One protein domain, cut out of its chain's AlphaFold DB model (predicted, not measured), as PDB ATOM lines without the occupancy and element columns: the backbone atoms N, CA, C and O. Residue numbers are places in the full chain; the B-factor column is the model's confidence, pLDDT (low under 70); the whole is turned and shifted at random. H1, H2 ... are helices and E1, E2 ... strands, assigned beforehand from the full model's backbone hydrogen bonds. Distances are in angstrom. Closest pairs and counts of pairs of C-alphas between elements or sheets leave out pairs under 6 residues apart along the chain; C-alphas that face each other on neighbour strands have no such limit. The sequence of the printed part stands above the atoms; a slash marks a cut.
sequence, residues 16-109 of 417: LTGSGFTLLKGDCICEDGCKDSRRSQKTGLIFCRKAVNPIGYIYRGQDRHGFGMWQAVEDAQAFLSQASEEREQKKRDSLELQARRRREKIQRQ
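AT A GLANCE: This is residues 16 to 109 of the 417 residues of an uncharacterized protein of Nostoc sp. 'Peltigera malacea cyanobiont' DB3992 (UniProt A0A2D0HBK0). A small head built on one strongly twisted sheet of five short antiparallel strands has a single long helix, H1, leading away from it; residues 77 to 109, of which 77 to 107 belong to H1, stick out as a straight arm that makes the length. The printed part has 94 residues, with named elements in the order E1 E2 E3 E4 E5 H1; the sheet's order is E1 - E2 - E3 - E5 - E4. The class is mixed, helices and strands. The whole is extended, with a radius of gyration of the C-alphas of 21.1 A and spans of 72 by 28 by 18 A.

IN THESE COORDINATES: Find C-alpha 21 at (16.826, 48.566, 27.195), where E1, residues 21 to 23, begins. E2 is residues 38 to 40 and E3 residues 46 to 48. E4, residues 57 to 62, is 14.4 A long, and E5, residues 68 to 72, is 13.4 A. From C-alpha 73 at (20.026, 68.260, 28.552), H1 runs 50.5 A to C-alpha 107 at (-3.768, 81.238, -14.065).

HOW THE PARTS SIT: Look first at E1, E2 and E3, a meander, each strand the antiparallel neighbour of the one before: N 22 and O 39 are 2.9 A apart, N 47 and O 38 2.8 A. E5 is antiparallel to E3, with N 70 and O 46 at 2.8 A, and to the edge strand E4, with N 60 and O 69 at 2.8 A. H1 only grazes the sheet, with its residues 73 to 77; the closest C-alphas of E4 and H1, those of Tyr 57 and Val 73, are 5.2 A apart. In H1 every O i to N i+4 pair is within hydrogen-bond range.

THE WHOLE: The C-alphas farthest apart, of Asp 32 and Gln 109, are 72.4 A apart. The printed part has no cut. The link from E1 to E2, 14 residues, is long. The pLDDT is under 70 at 13 residues, among them 16 to 20.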
ATOM      1  N   LEU A  16       6.908  52.087  22.955       48.28
ATOM      2  CA  LEU A  16       8.127  51.482  23.512       48.28
ATOM      3  C   LEU A  16       8.073  49.944  23.572       48.28
ATOM      4  O   LEU A  16       8.966  49.317  24.139       48.28
ATOM      5  N   THR A  17       7.069  49.316  22.958       43.31
ATOM      6  CA  THR A  17       6.952  47.857  22.798       43.31
ATOM      7  C   THR A  17       7.885  47.348  21.689       43.31
ATOM      8  O   THR A  17       7.470  46.864  20.643       43.31
ATOM      9  N   GLY A  18       9.189  47.494  21.912       44.22
ATOM     10  CA  GLY A  18      10.247  46.960  21.061       44.22
ATOM     11  C   GLY A  18      11.536  46.862  21.868       44.22
ATOM     12  O   GLY A  18      11.997  47.852  22.428       44.22
ATOM     13  N   SER A  19      12.066  45.647  21.979       51.41
ATOM     14  CA  SER A  19      13.242  45.252  22.757       51.41
ATOM     15  C   SER A  19      14.453  46.170  22.537       51.41
ATOM     16  O   SER A  19      15.029  46.186  21.453       51.41
ATOM     17  N   GLY A  20      14.871  46.896  23.575       63.25
ATOM     18  CA  GLY A  20      16.118  47.661  23.555       63.25
ATOM     19  C   GLY A  20      16.283  48.519  24.801       63.25
ATOM     20  O   GLY A  20      16.234  49.746  24.726       63.25
ATOM     21  N   PHE A  21      16.426  47.884  25.964       79.31
ATOM     22  CA  PHE A  21      16.826  48.566  27.195       79.31
ATOM     23  C   PHE A  21      18.194  48.056  27.630       79.31
ATOM     24  O   PHE A  21      18.410  46.849  27.712       79.31
ATOM     25  N   THR A  22      19.101  48.973  27.950       84.25
ATOM     26  CA  THR A  22      20.392  48.642  28.556       84.25
ATOM     27  C   THR A  22      20.324  48.946  30.045       84.25
ATOM     28  O   THR A  22      19.985  50.063  30.433       84.25
ATOM     29  N   LEU A  23      20.609  47.950  30.884       83.38
ATOM     30  CA  LEU A  23      20.728  48.146  32.328       83.38
ATOM     31  C   LEU A  23      21.972  48.976  32.632       83.38
ATOM     32  O   LEU A  23      23.047  48.675  32.121       83.38
ATOM     33  N   LEU A  24      21.824  49.974  33.500       78.81
ATOM     34  CA  LEU A  24      22.898  50.903  33.844       78.81
ATOM     35  C   LEU A  24      23.795  50.411  34.996       78.81
ATOM     36  O   LEU A  24      24.726  51.109  35.342       78.81
ATOM     37  N   LYS A  25      23.542  49.227  35.582       68.44
ATOM     38  CA  LYS A  25      24.398  48.487  36.552       68.44
ATOM     39  C   LYS A  25      25.347  49.340  37.437       68.44
ATOM     40  O   LYS A  25      26.525  49.026  37.544       68.44
ATOM     41  N   GLY A  26      24.826  50.357  38.122       64.44
ATOM     42  CA  GLY A  26      25.611  51.222  39.020       64.44
ATOM     43  C   GLY A  26      25.890  52.624  38.471       64.44
ATOM     44  O   GLY A  26      25.881  53.564  39.254       64.44
ATOM     45  N   ASP A  27      25.954  52.796  37.150       68.69
ATOM     46  CA  ASP A  27      26.052  54.086  36.442       68.69
ATOM     47  C   ASP A  27      24.669  54.739  36.275       68.69
ATOM     48  O   ASP A  27      24.229  55.134  35.191       68.69
ATOM     49  N   CYS A  28      23.908  54.767  37.366       74.44
ATOM     50  CA  CYS A  28      22.595  55.386  37.388       74.44
ATOM     51  C   CYS A  28      22.709  56.899  37.623       74.44
ATOM     52  O   CYS A  28      23.587  57.365  38.334       74.44
ATOM     53  N   ILE A  29      21.727  57.657  37.134       78.12
ATOM     54  CA  ILE A  29      21.523  59.078  37.469       78.12
ATOM     55  C   ILE A  29      21.200  59.337  38.955       78.12
ATOM     56  O   ILE A  29      21.096  60.487  39.369       78.12
ATOM     57  N   CYS A  30      20.962  58.286  39.742       75.88
ATOM     58  CA  CYS A  30      20.837  58.361  41.192       75.88
ATOM     59  C   CYS A  30      22.231  58.115  41.800       75.88
ATOM     60  O   CYS A  30      22.835  57.083  41.513       75.88
ATOM     61  N   GLU A  31      22.727  59.027  42.642       65.88
ATOM     62  CA  GLU A  31      24.075  58.947  43.249       65.88
ATOM     63  C   GLU A  31      24.306  57.645  44.046       65.88
ATOM     64  O   GLU A  31      25.426  57.159  44.151       65.88
ATOM     65  N   ASP A  32      23.228  57.019  44.527       66.06
ATOM     66  CA  ASP A  32      23.259  55.784  45.317       66.06
ATOM     67  C   ASP A  32      23.327  54.477  44.494       66.06
ATOM     68  O   ASP A  32      23.184  53.395  45.063       66.06
ATOM     69  N   GLY A  33      23.430  54.535  43.162       65.06
ATOM     70  CA  GLY A  33      23.548  53.336  42.320       65.06
ATOM     71  C   GLY A  33      22.315  52.414  42.354       65.06
ATOM     72  O   GLY A  33      22.255  51.397  43.047       65.06
ATOM     73  N   CYS A  34      21.301  52.728  41.550       70.38
ATOM     74  CA  CYS A  34      20.063  51.952  41.478       70.38
ATOM     75  C   CYS A  34      20.239  50.720  40.561       70.38
ATOM     76  O   CYS A  34      20.510  50.858  39.368       70.38
ATOM     77  N   LYS A  35      20.045  49.505  41.101       72.75
ATOM     78  CA  LYS A  35      20.279  48.229  40.384       72.75
ATOM     79  C   LYS A  35      19.331  47.973  39.206       72.75
ATOM     80  O   LYS A  35      19.653  47.178  38.328       72.75
ATOM     81  N   ASP A  36      18.173  48.624  39.189       78.94
ATOM     82  CA  ASP A  36      17.097  48.420  38.216       78.94
ATOM     83  C   ASP A  36      16.970  49.555  37.186       78.94
ATOM     84  O   ASP A  36      16.036  49.566  36.381       78.94
ATOM     85  N   SER A  37      17.901  50.512  37.195       84.00
ATOM     86  CA  SER A  37      17.871  51.629  36.253       84.00
ATOM     87  C   SER A  37      18.305  51.207  34.857       84.00
ATOM     88  O   SER A  37      19.206  50.383  34.674       84.00
ATOM     89  N   ARG A  38      17.626  51.759  33.855       87.56
ATOM     90  CA  ARG A  38      17.737  51.322  32.461       87.56
ATOM     91  C   ARG A  38      17.692  52.504  31.509       87.56
ATOM     92  O   ARG A  38      16.960  53.459  31.745       87.56
ATOM     93  N   ARG A  39      18.422  52.416  30.403       86.81
ATOM     94  CA  ARG A  39      18.379  53.381  29.302       86.81
ATOM     95  C   ARG A  39      17.664  52.768  28.108       86.81
ATOM     96  O   ARG A  39      17.970  51.641  27.724       86.81
ATOM     97  N   SER A  40      16.720  53.494  27.515       83.94
ATOM     98  CA  SER A  40      16.135  53.104  26.233       83.94
ATOM     99  C   SER A  40      17.155  53.331  25.122       83.94
ATOM    100  O   SER A  40      17.623  54.451  24.933       83.94
ATOM    101  N   GLN A  41      17.465  52.292  24.353       78.00
ATOM    102  CA  GLN A  41      18.356  52.394  23.194       78.00
ATOM    103  C   GLN A  41      17.729  53.193  22.044       78.00
ATOM    104  O   GLN A  41      18.440  53.750  21.219       78.00
ATOM    105  N   LYS A  42      16.392  53.277  22.001       74.06
ATOM    106  CA  LYS A  42      15.648  53.990  20.955       74.06
ATOM    107  C   LYS A  42      15.528  55.487  21.225       74.06
ATOM    108  O   LYS A  42      15.566  56.279  20.294       74.06
ATOM    109  N   THR A  43      15.305  55.872  22.481       75.44
ATOM    110  CA  THR A  43      15.002  57.269  22.842       75.44
ATOM    111  C   THR A  43      16.086  57.925  23.687       75.44
ATOM    112  O   THR A  43      15.976  59.106  23.998       75.44
ATOM    113  N   GLY A  44      17.095  57.167  24.121       79.19
ATOM    114  CA  GLY A  44      18.142  57.640  25.024       79.19
ATOM    115  C   GLY A  44      17.666  57.911  26.456       79.19
ATOM    116  O   GLY A  44      18.509  58.170  27.311       79.19
ATOM    117  N   LEU A  45      16.356  57.816  26.733       86.81
ATOM    118  CA  LEU A  45      15.761  58.101  28.039       86.81
ATOM    119  C   LEU A  45      16.280  57.146  29.107       86.81
ATOM    120  O   LEU A  45      16.294  55.928  28.911       86.81
ATOM    121  N   ILE A  46      16.626  57.708  30.256       88.69
ATOM    122  CA  ILE A  46      16.999  56.968  31.453       88.69
ATOM    123  C   ILE A  46      15.757  56.804  32.322       88.69
ATOM    124  O   ILE A  46      15.025  57.759  32.561       88.69
ATOM    125  N   PHE A  47      15.528  55.584  32.790       89.31
ATOM    126  CA  PHE A  47      14.443  55.206  33.679       89.31
ATOM    127  C   PHE A  47      15.036  54.823  35.031       89.31
ATOM    128  O   PHE A  47      15.908  53.956  35.110       89.31
ATOM    129  N   CYS A  48      14.534  55.448  36.086       86.62
ATOM    130  CA  CYS A  48      14.978  55.289  37.469       86.62
ATOM    131  C   CYS A  48      13.768  55.358  38.418       86.62
ATOM    132  O   CYS A  48      12.830  56.119  38.192       86.62
ATOM    133  N   ARG A  49      13.737  54.547  39.478       82.81
ATOM    134  CA  ARG A  49      12.629  54.577  40.455       82.81
ATOM    135  C   ARG A  49      12.799  55.616  41.553       82.81
ATOM    136  O   ARG A  49      11.819  55.967  42.203       82.81
ATOM    137  N   LYS A  50      14.025  56.080  41.800       78.81
ATOM    138  CA  LYS A  50      14.267  57.067  42.852       78.81
ATOM    139  C   LYS A  50      13.808  58.445  42.385       78.81
ATOM    140  O   LYS A  50      14.045  58.836  41.244       78.81
ATOM    141  N   ALA A  51      13.171  59.182  43.287       69.75
ATOM    142  CA  ALA A  51      12.888  60.592  43.083       69.75
ATOM    143  C   ALA A  51      14.214  61.364  43.155       69.75
ATOM    144  O   ALA A  51      14.724  61.627  44.239       69.75
ATOM    145  N   VAL A  52      14.793  61.658  41.993       73.81
ATOM    146  CA  VAL A  52      16.083  62.347  41.862       73.81
ATOM    147  C   VAL A  52      15.957  63.579  40.974       73.81
ATOM    148  O   VAL A  52      15.162  63.597  40.028       73.81
ATOM    149  N   ASN A  53      16.784  64.590  41.253       76.38
ATOM    150  CA  ASN A  53      16.928  65.792  40.430       76.38
ATOM    151  C   ASN A  53      18.387  65.965  39.950       76.38
ATOM    152  O   ASN A  53      19.082  66.863  40.424       76.38
ATOM    153  N   PRO A  54      18.879  65.071  39.075       80.88
ATOM    154  CA  PRO A  54      20.277  65.060  38.671       80.88
ATOM    155  C   PRO A  54      20.613  66.259  37.779       80.88
ATOM    156  O   PRO A  54      19.860  66.611  36.866       80.88
ATOM    157  N   ILE A  55      21.769  66.875  38.034       79.06
ATOM    158  CA  ILE A  55      22.298  67.984  37.229       79.06
ATOM    159  C   ILE A  55      22.557  67.481  35.801       79.06
ATOM    160  O   ILE A  55      23.095  66.395  35.610       79.06
ATOM    161  N   GLY A  56      22.159  68.260  34.791       83.62
ATOM    162  CA  GLY A  56      22.337  67.887  33.381       83.62
ATOM    163  C   GLY A  56      21.231  66.999  32.802       83.62
ATOM    164  O   GLY A  56      21.341  66.579  31.651       83.62
ATOM    165  N   TYR A  57      20.138  66.763  33.538       85.50
ATOM    166  CA  TYR A  57      18.987  65.986  33.070       85.50
ATOM    167  C   TYR A  57      17.654  66.721  33.255       85.50
ATOM    168  O   TYR A  57      17.467  67.508  34.177       85.50
ATOM    169  N   ILE A  58      16.694  66.429  32.376       84.62
ATOM    170  CA  ILE A  58      15.329  66.965  32.409       84.62
ATOM    171  C   ILE A  58      14.356  65.827  32.703       84.62
ATOM    172  O   ILE A  58      14.315  64.836  31.969       84.62
ATOM    173  N   TYR A  59      13.538  65.991  33.744       87.81
ATOM    174  CA  TYR A  59      12.457  65.060  34.068       87.81
ATOM    175  C   TYR A  59      11.329  65.141  33.025       87.81
ATOM    176  O   TYR A  59      10.806  66.217  32.733       87.81
ATOM    177  N   ARG A  60      10.947  63.997  32.452       84.19
ATOM    178  CA  ARG A  60       9.937  63.855  31.386       84.19
ATOM    179  C   ARG A  60       8.632  63.212  31.860       84.19
ATOM    180  O   ARG A  60       7.717  63.046  31.058       84.19
ATOM    181  N   GLY A  61       8.528  62.883  33.145       85.19
ATOM    182  CA  GLY A  61       7.365  62.224  33.737       85.19
ATOM    183  C   GLY A  61       7.694  60.825  34.242       85.19
ATOM    184  O   GLY A  61       8.857  60.456  34.343       85.19
ATOM    185  N   GLN A  62       6.659  60.055  34.561       87.88
ATOM    186  CA  GLN A  62       6.772  58.708  35.115       87.88
ATOM    187  C   GLN A  62       6.127  57.698  34.163       87.88
ATOM    188  O   GLN A  62       5.102  57.992  33.546       87.88
ATOM    189  N   ASP A  63       6.733  56.522  34.018       82.81
ATOM    190  CA  ASP A  63       6.170  55.408  33.267       82.81
ATOM    191  C   ASP A  63       5.073  54.684  34.069       82.81
ATOM    192  O   ASP A  63       4.898  54.875  35.276       82.81
ATOM    193  N   ARG A  64       4.337  53.799  33.391       79.94
ATOM    194  CA  ARG A  64       3.251  53.001  33.989       79.94
ATOM    195  C   ARG A  64       3.699  52.046  35.106       79.94
ATOM    196  O   ARG A  64       2.859  51.506  35.815       79.94
ATOM    197  N   HIS A  65       5.000  51.791  35.234       81.12
ATOM    198  CA  HIS A  65       5.592  50.907  36.238       81.12
ATOM    199  C   HIS A  65       6.224  51.684  37.399       81.12
ATOM    200  O   HIS A  65       6.846  51.080  38.280       81.12
ATOM    201  N   GLY A  66       6.058  53.008  37.408       82.38
ATOM    202  CA  GLY A  66       6.523  53.888  38.463       82.38
ATOM    203  C   GLY A  66       7.978  54.343  38.322       82.38
ATOM    204  O   GLY A  66       8.504  54.910  39.275       82.38
ATOM    205  N   PHE A  67       8.642  54.130  37.183       85.81
ATOM    206  CA  PHE A  67       9.959  54.721  36.927       85.81
ATOM    207  C   PHE A  67       9.781  56.153  36.449       85.81
ATOM    208  O   PHE A  67       9.043  56.388  35.496       85.81
ATOM    209  N   GLY A  68      10.484  57.111  37.039       87.94
ATOM    210  CA  GLY A  68      10.640  58.392  36.369       87.94
ATOM    211  C   GLY A  68      11.383  58.218  35.036       87.94
ATOM    212  O   GLY A  68      12.029  57.196  34.787       87.94
ATOM    213  N   MET A  69      11.301  59.217  34.172       89.12
ATOM    214  CA  MET A  69      11.988  59.257  32.887       89.12
ATOM    215  C   MET A  69      12.804  60.540  32.813       89.12
ATOM    216  O   MET A  69      12.260  61.627  32.992       89.12
ATOM    217  N   TRP A  70      14.093  60.425  32.519       88.25
ATOM    218  CA  TRP A  70      15.026  61.546  32.439       88.25
ATOM    219  C   TRP A  70      15.730  61.548  31.085       88.25
ATOM    220  O   TRP A  70      16.093  60.498  30.555       88.25
ATOM    221  N   GLN A  71      15.927  62.737  30.526       87.88
ATOM    222  CA  GLN A  71      16.667  62.952  29.282       87.88
ATOM    223  C   GLN A  71      17.865  63.856  29.563       87.88
ATOM    224  O   GLN A  71      17.694  64.849  30.268       87.88
ATOM    225  N   ALA A  72      19.042  63.544  29.019       85.94
ATOM    226  CA  ALA A  72      20.190  64.445  29.104       85.94
ATOM    227  C   ALA A  72      19.846  65.796  28.454       85.94
ATOM    228  O   ALA A  72      19.136  65.842  27.446       85.94
ATOM    229  N   VAL A  73      20.309  66.900  29.040       82.56
ATOM    230  CA  VAL A  73      20.026  68.260  28.552       82.56
ATOM    231  C   VAL A  73      20.530  68.448  27.120       82.56
ATOM    232  O   VAL A  73      19.815  69.036  26.314       82.56
ATOM    233  N   GLU A  74      21.696  67.900  26.783       79.50
ATOM    234  CA  GLU A  74      22.285  67.954  25.436       79.50
ATOM    235  C   GLU A  74      21.407  67.231  24.405       79.50
ATOM    236  O   GLU A  74      21.000  67.828  23.409       79.50
ATOM    237  N   ASP A  75      20.996  65.991  24.698       78.31
ATOM    238  CA  ASP A  75      20.069  65.219  23.856       78.31
ATOM    239  C   ASP A  75      18.711  65.925  23.716       78.31
ATOM    240  O   ASP A  75      18.087  65.921  22.652       78.31
ATOM    241  N   ALA A  76      18.232  66.553  24.794       72.44
ATOM    242  CA  ALA A  76      16.996  67.320  24.782       72.44
ATOM    243  C   ALA A  76      17.111  68.581  23.910       72.44
ATOM    244  O   ALA A  76      16.167  68.901  23.190       72.44
ATOM    245  N   GLN A  77      18.240  69.289  23.955       75.88
ATOM    246  CA  GLN A  77      18.501  70.479  23.140       75.88
ATOM    247  C   GLN A  77      18.691  70.130  21.659       75.88
ATOM    248  O   GLN A  77      18.115  70.805  20.801       75.88
ATOM    249  N   ALA A  78      19.419  69.055  21.349       71.56
ATOM    250  CA  ALA A  78      19.584  68.551  19.988       71.56
ATOM    251  C   ALA A  78      18.234  68.133  19.378       71.56
ATOM    252  O   ALA A  78      17.879  68.578  18.288       71.56
ATOM    253  N   PHE A  79      17.421  67.377  20.128       69.56
ATOM    254  CA  PHE A  79      16.072  66.989  19.706       69.56
ATOM    255  C   PHE A  79      15.151  68.200  19.490       69.56
ATOM    256  O   PHE A  79      14.378  68.230  18.534       69.56
ATOM    257  N   LEU A  80      15.223  69.218  20.357       71.50
ATOM    258  CA  LEU A  80      14.450  70.454  20.196       71.50
ATOM    259  C   LEU A  80      14.862  71.237  18.943       71.50
ATOM    260  O   LEU A  80      13.980  71.757  18.258       71.50
ATOM    261  N   SER A  81      16.161  71.294  18.642       73.50
ATOM    262  CA  SER A  81      16.705  71.995  17.473       73.50
ATOM    263  C   SER A  81      16.297  71.292  16.178       73.50
ATOM    264  O   SER A  81      15.647  71.906  15.334       73.50
ATOM    265  N   GLN A  82      16.507  69.975  16.090       74.25
ATOM    266  CA  GLN A  82      16.080  69.164  14.946       74.25
ATOM    267  C   GLN A  82      14.556  69.217  14.741       74.25
ATOM    268  O   GLN A  82      14.071  69.430  13.632       74.25
ATOM    269  N   ALA A  83      13.764  69.106  15.815       75.06
ATOM    270  CA  ALA A  83      12.309  69.225  15.725       75.06
ATOM    271  C   ALA A  83      11.844  70.643  15.350       75.06
ATOM    272  O   ALA A  83      10.724  70.807  14.860       75.06
ATOM    273  N   SER A  84      12.633  71.681  15.641       75.31
ATOM    274  CA  SER A  84      12.363  73.056  15.206       75.31
ATOM    275  C   SER A  84      12.642  73.207  13.712       75.31
ATOM    276  O   SER A  84      11.766  73.675  12.990       75.31
ATOM    277  N   GLU A  85      13.794  72.730  13.244       84.56
ATOM    278  CA  GLU A  85      14.184  72.732  11.830       84.56
ATOM    279  C   GLU A  85      13.197  71.940  10.968       84.56
ATOM    280  O   GLU A  85      12.706  72.454   9.968       84.56
ATOM    281  N   GLU A  86      12.793  70.737  11.390       85.56
ATOM    282  CA  GLU A  86      11.774  69.950  10.684       85.56
ATOM    283  C   GLU A  86      10.416  70.665  10.625       85.56
ATOM    284  O   GLU A  86       9.708  70.586   9.616       85.56
ATOM    285  N   ARG A  87      10.016  71.356  11.703       81.94
ATOM    286  CA  ARG A  87       8.781  72.159  11.720       81.94
ATOM    287  C   ARG A  87       8.885  73.343  10.772       81.94
ATOM    288  O   ARG A  87       7.910  73.659  10.090       81.94
ATOM    289  N   GLU A  88      10.043  73.984  10.724       89.31
ATOM    290  CA  GLU A  88      10.295  75.113   9.843       89.31
ATOM    291  C   GLU A  88      10.336  74.677   8.375       89.31
ATOM    292  O   GLU A  88       9.687  75.308   7.544       89.31
ATOM    293  N   GLN A  89      10.980  73.549   8.067       91.56
ATOM    294  CA  GLN A  89      11.001  72.965   6.729       91.56
ATOM    295  C   GLN A  89       9.596  72.553   6.279       91.56
ATOM    296  O   GLN A  89       9.138  73.006   5.236       91.56
ATOM    297  N   LYS A  90       8.842  71.811   7.104       91.12
ATOM    298  CA  LYS A  90       7.440  71.462   6.799       91.12
ATOM    299  C   LYS A  90       6.575  72.700   6.576       91.12
ATOM    300  O   LYS A  90       5.688  72.690   5.723       91.12
ATOM    301  N   LYS A  91       6.815  73.774   7.337       91.50
ATOM    302  CA  LYS A  91       6.133  75.057   7.144       91.50
ATOM    303  C   LYS A  91       6.510  75.681   5.799       91.50
ATOM    304  O   LYS A  91       5.609  76.117   5.091       91.50
ATOM    305  N   ARG A  92       7.795  75.704   5.432       92.44
ATOM    306  CA  ARG A  92       8.274  76.211   4.133       92.44
ATOM    307  C   ARG A  92       7.681  75.414   2.970       92.44
ATOM    308  O   ARG A  92       7.045  76.018   2.113       92.44
ATOM    309  N   ASP A  93       7.761  74.088   3.013       93.56
ATOM    310  CA  ASP A  93       7.206  73.202   1.981       93.56
ATOM    311  C   ASP A  93       5.686  73.386   1.839       93.56
ATOM    312  O   ASP A  93       5.140  73.447   0.735       93.56
ATOM    313  N   SER A  94       4.977  73.523   2.966       92.25
ATOM    314  CA  SER A  94       3.534  73.776   2.977       92.25
ATOM    315  C   SER A  94       3.180  75.133   2.361       92.25
ATOM    316  O   SER A  94       2.247  75.208   1.556       92.25
ATOM    317  N   LEU A  95       3.935  76.186   2.692       93.00
ATOM    318  CA  LEU A  95       3.761  77.524   2.126       93.00
ATOM    319  C   LEU A  95       4.051  77.539   0.624       93.00
ATOM    320  O   LEU A  95       3.282  78.122  -0.140       93.00
ATOM    321  N   GLU A  96       5.112  76.867   0.182       94.31
ATOM    322  CA  GLU A  96       5.463  76.766  -1.232       94.31
ATOM    323  C   GLU A  96       4.392  76.007  -2.020       94.31
ATOM    324  O   GLU A  96       3.931  76.474  -3.068       94.31
ATOM    325  N   LEU A  97       3.911  74.879  -1.487       92.25
ATOM    326  CA  LEU A  97       2.822  74.119  -2.093       92.25
ATOM    327  C   LEU A  97       1.536  74.950  -2.182       92.25
ATOM    328  O   LEU A  97       0.853  74.923  -3.211       92.25
ATOM    329  N   GLN A  98       1.204  75.704  -1.132       89.38
ATOM    330  CA  GLN A  98       0.051  76.602  -1.122       89.38
ATOM    331  C   GLN A  98       0.213  77.732  -2.149       89.38
ATOM    332  O   GLN A  98      -0.730  78.018  -2.890       89.38
ATOM    333  N   ALA A  99       1.400  78.332  -2.250       89.81
ATOM    334  CA  ALA A  99       1.708  79.376  -3.223       89.81
ATOM    335  C   ALA A  99       1.641  78.856  -4.665       89.81
ATOM    336  O   ALA A  99       1.100  79.532  -5.541       89.81
ATOM    337  N   ARG A 100       2.136  77.640  -4.925       92.00
ATOM    338  CA  ARG A 100       2.016  76.978  -6.232       92.00
ATOM    339  C   ARG A 100       0.551  76.743  -6.602       92.00
ATOM    340  O   ARG A 100       0.120  77.193  -7.659       92.00
ATOM    341  N   ARG A 101      -0.243  76.153  -5.700       88.19
ATOM    342  CA  ARG A 101      -1.689  75.951  -5.911       88.19
ATOM    343  C   ARG A 101      -2.430  77.267  -6.145       88.19
ATOM    344  O   ARG A 101      -3.328  77.321  -6.978       88.19
ATOM    345  N   ARG A 102      -2.069  78.334  -5.422       87.75
ATOM    346  CA  ARG A 102      -2.659  79.667  -5.612       87.75
ATOM    347  C   ARG A 102      -2.338  80.215  -7.004       87.75
ATOM    348  O   ARG A 102      -3.259  80.658  -7.681       87.75
ATOM    349  N   ARG A 103      -1.079  80.124  -7.448       89.94
ATOM    350  CA  ARG A 103      -0.651  80.542  -8.797       89.94
ATOM    351  C   ARG A 103      -1.396  79.786  -9.895       89.94
ATOM    352  O   ARG A 103      -1.946  80.414 -10.791       89.94
ATOM    353  N   GLU A 104      -1.496  78.464  -9.779       89.94
ATOM    354  CA  GLU A 104      -2.255  77.634 -10.724       89.94
ATOM    355  C   GLU A 104      -3.742  78.009 -10.759       89.94
ATOM    356  O   GLU A 104      -4.343  78.062 -11.832       89.94
ATOM    357  N   LYS A 105      -4.350  78.300  -9.598       87.62
ATOM    358  CA  LYS A 105      -5.744  78.760  -9.533       87.62
ATOM    359  C   LYS A 105      -5.922  80.105 -10.229       87.62
ATOM    360  O   LYS A 105      -6.850  80.214 -11.020       87.62
ATOM    361  N   ILE A 106      -5.039  81.075  -9.983       89.69
ATOM    362  CA  ILE A 106      -5.071  82.397 -10.634       89.69
ATOM    363  C   ILE A 106      -4.930  82.257 -12.151       89.69
ATOM    364  O   ILE A 106      -5.728  82.817 -12.889       89.69
ATOM    365  N   GLN A 107      -3.988  81.441 -12.629       88.88
ATOM    366  CA  GLN A 107      -3.768  81.238 -14.065       88.88
ATOM    367  C   GLN A 107      -4.993  80.647 -14.789       88.88
ATOM    368  O   GLN A 107      -5.174  80.867 -15.982       88.88
ATOM    369  N   ARG A 108      -5.838  79.895 -14.075       89.50
ATOM    370  CA  ARG A 108      -7.081  79.312 -14.607       89.50
ATOM    371  C   ARG A 108      -8.293  80.241 -14.490       89.50
ATOM    372  O   ARG A 108      -9.375  79.867 -14.951       89.50
ATOM    373  N   GLN A 109      -8.154  81.399 -13.843       91.69
ATOM    374  CA  GLN A 109      -9.255  82.346 -13.706       91.69
ATOM    375  C   GLN A 109      -9.640  82.922 -15.063       91.69
ATOM    376  O   GLN A 109      -8.808  83.156 -15.937       91.69
TER     377      GLN A 109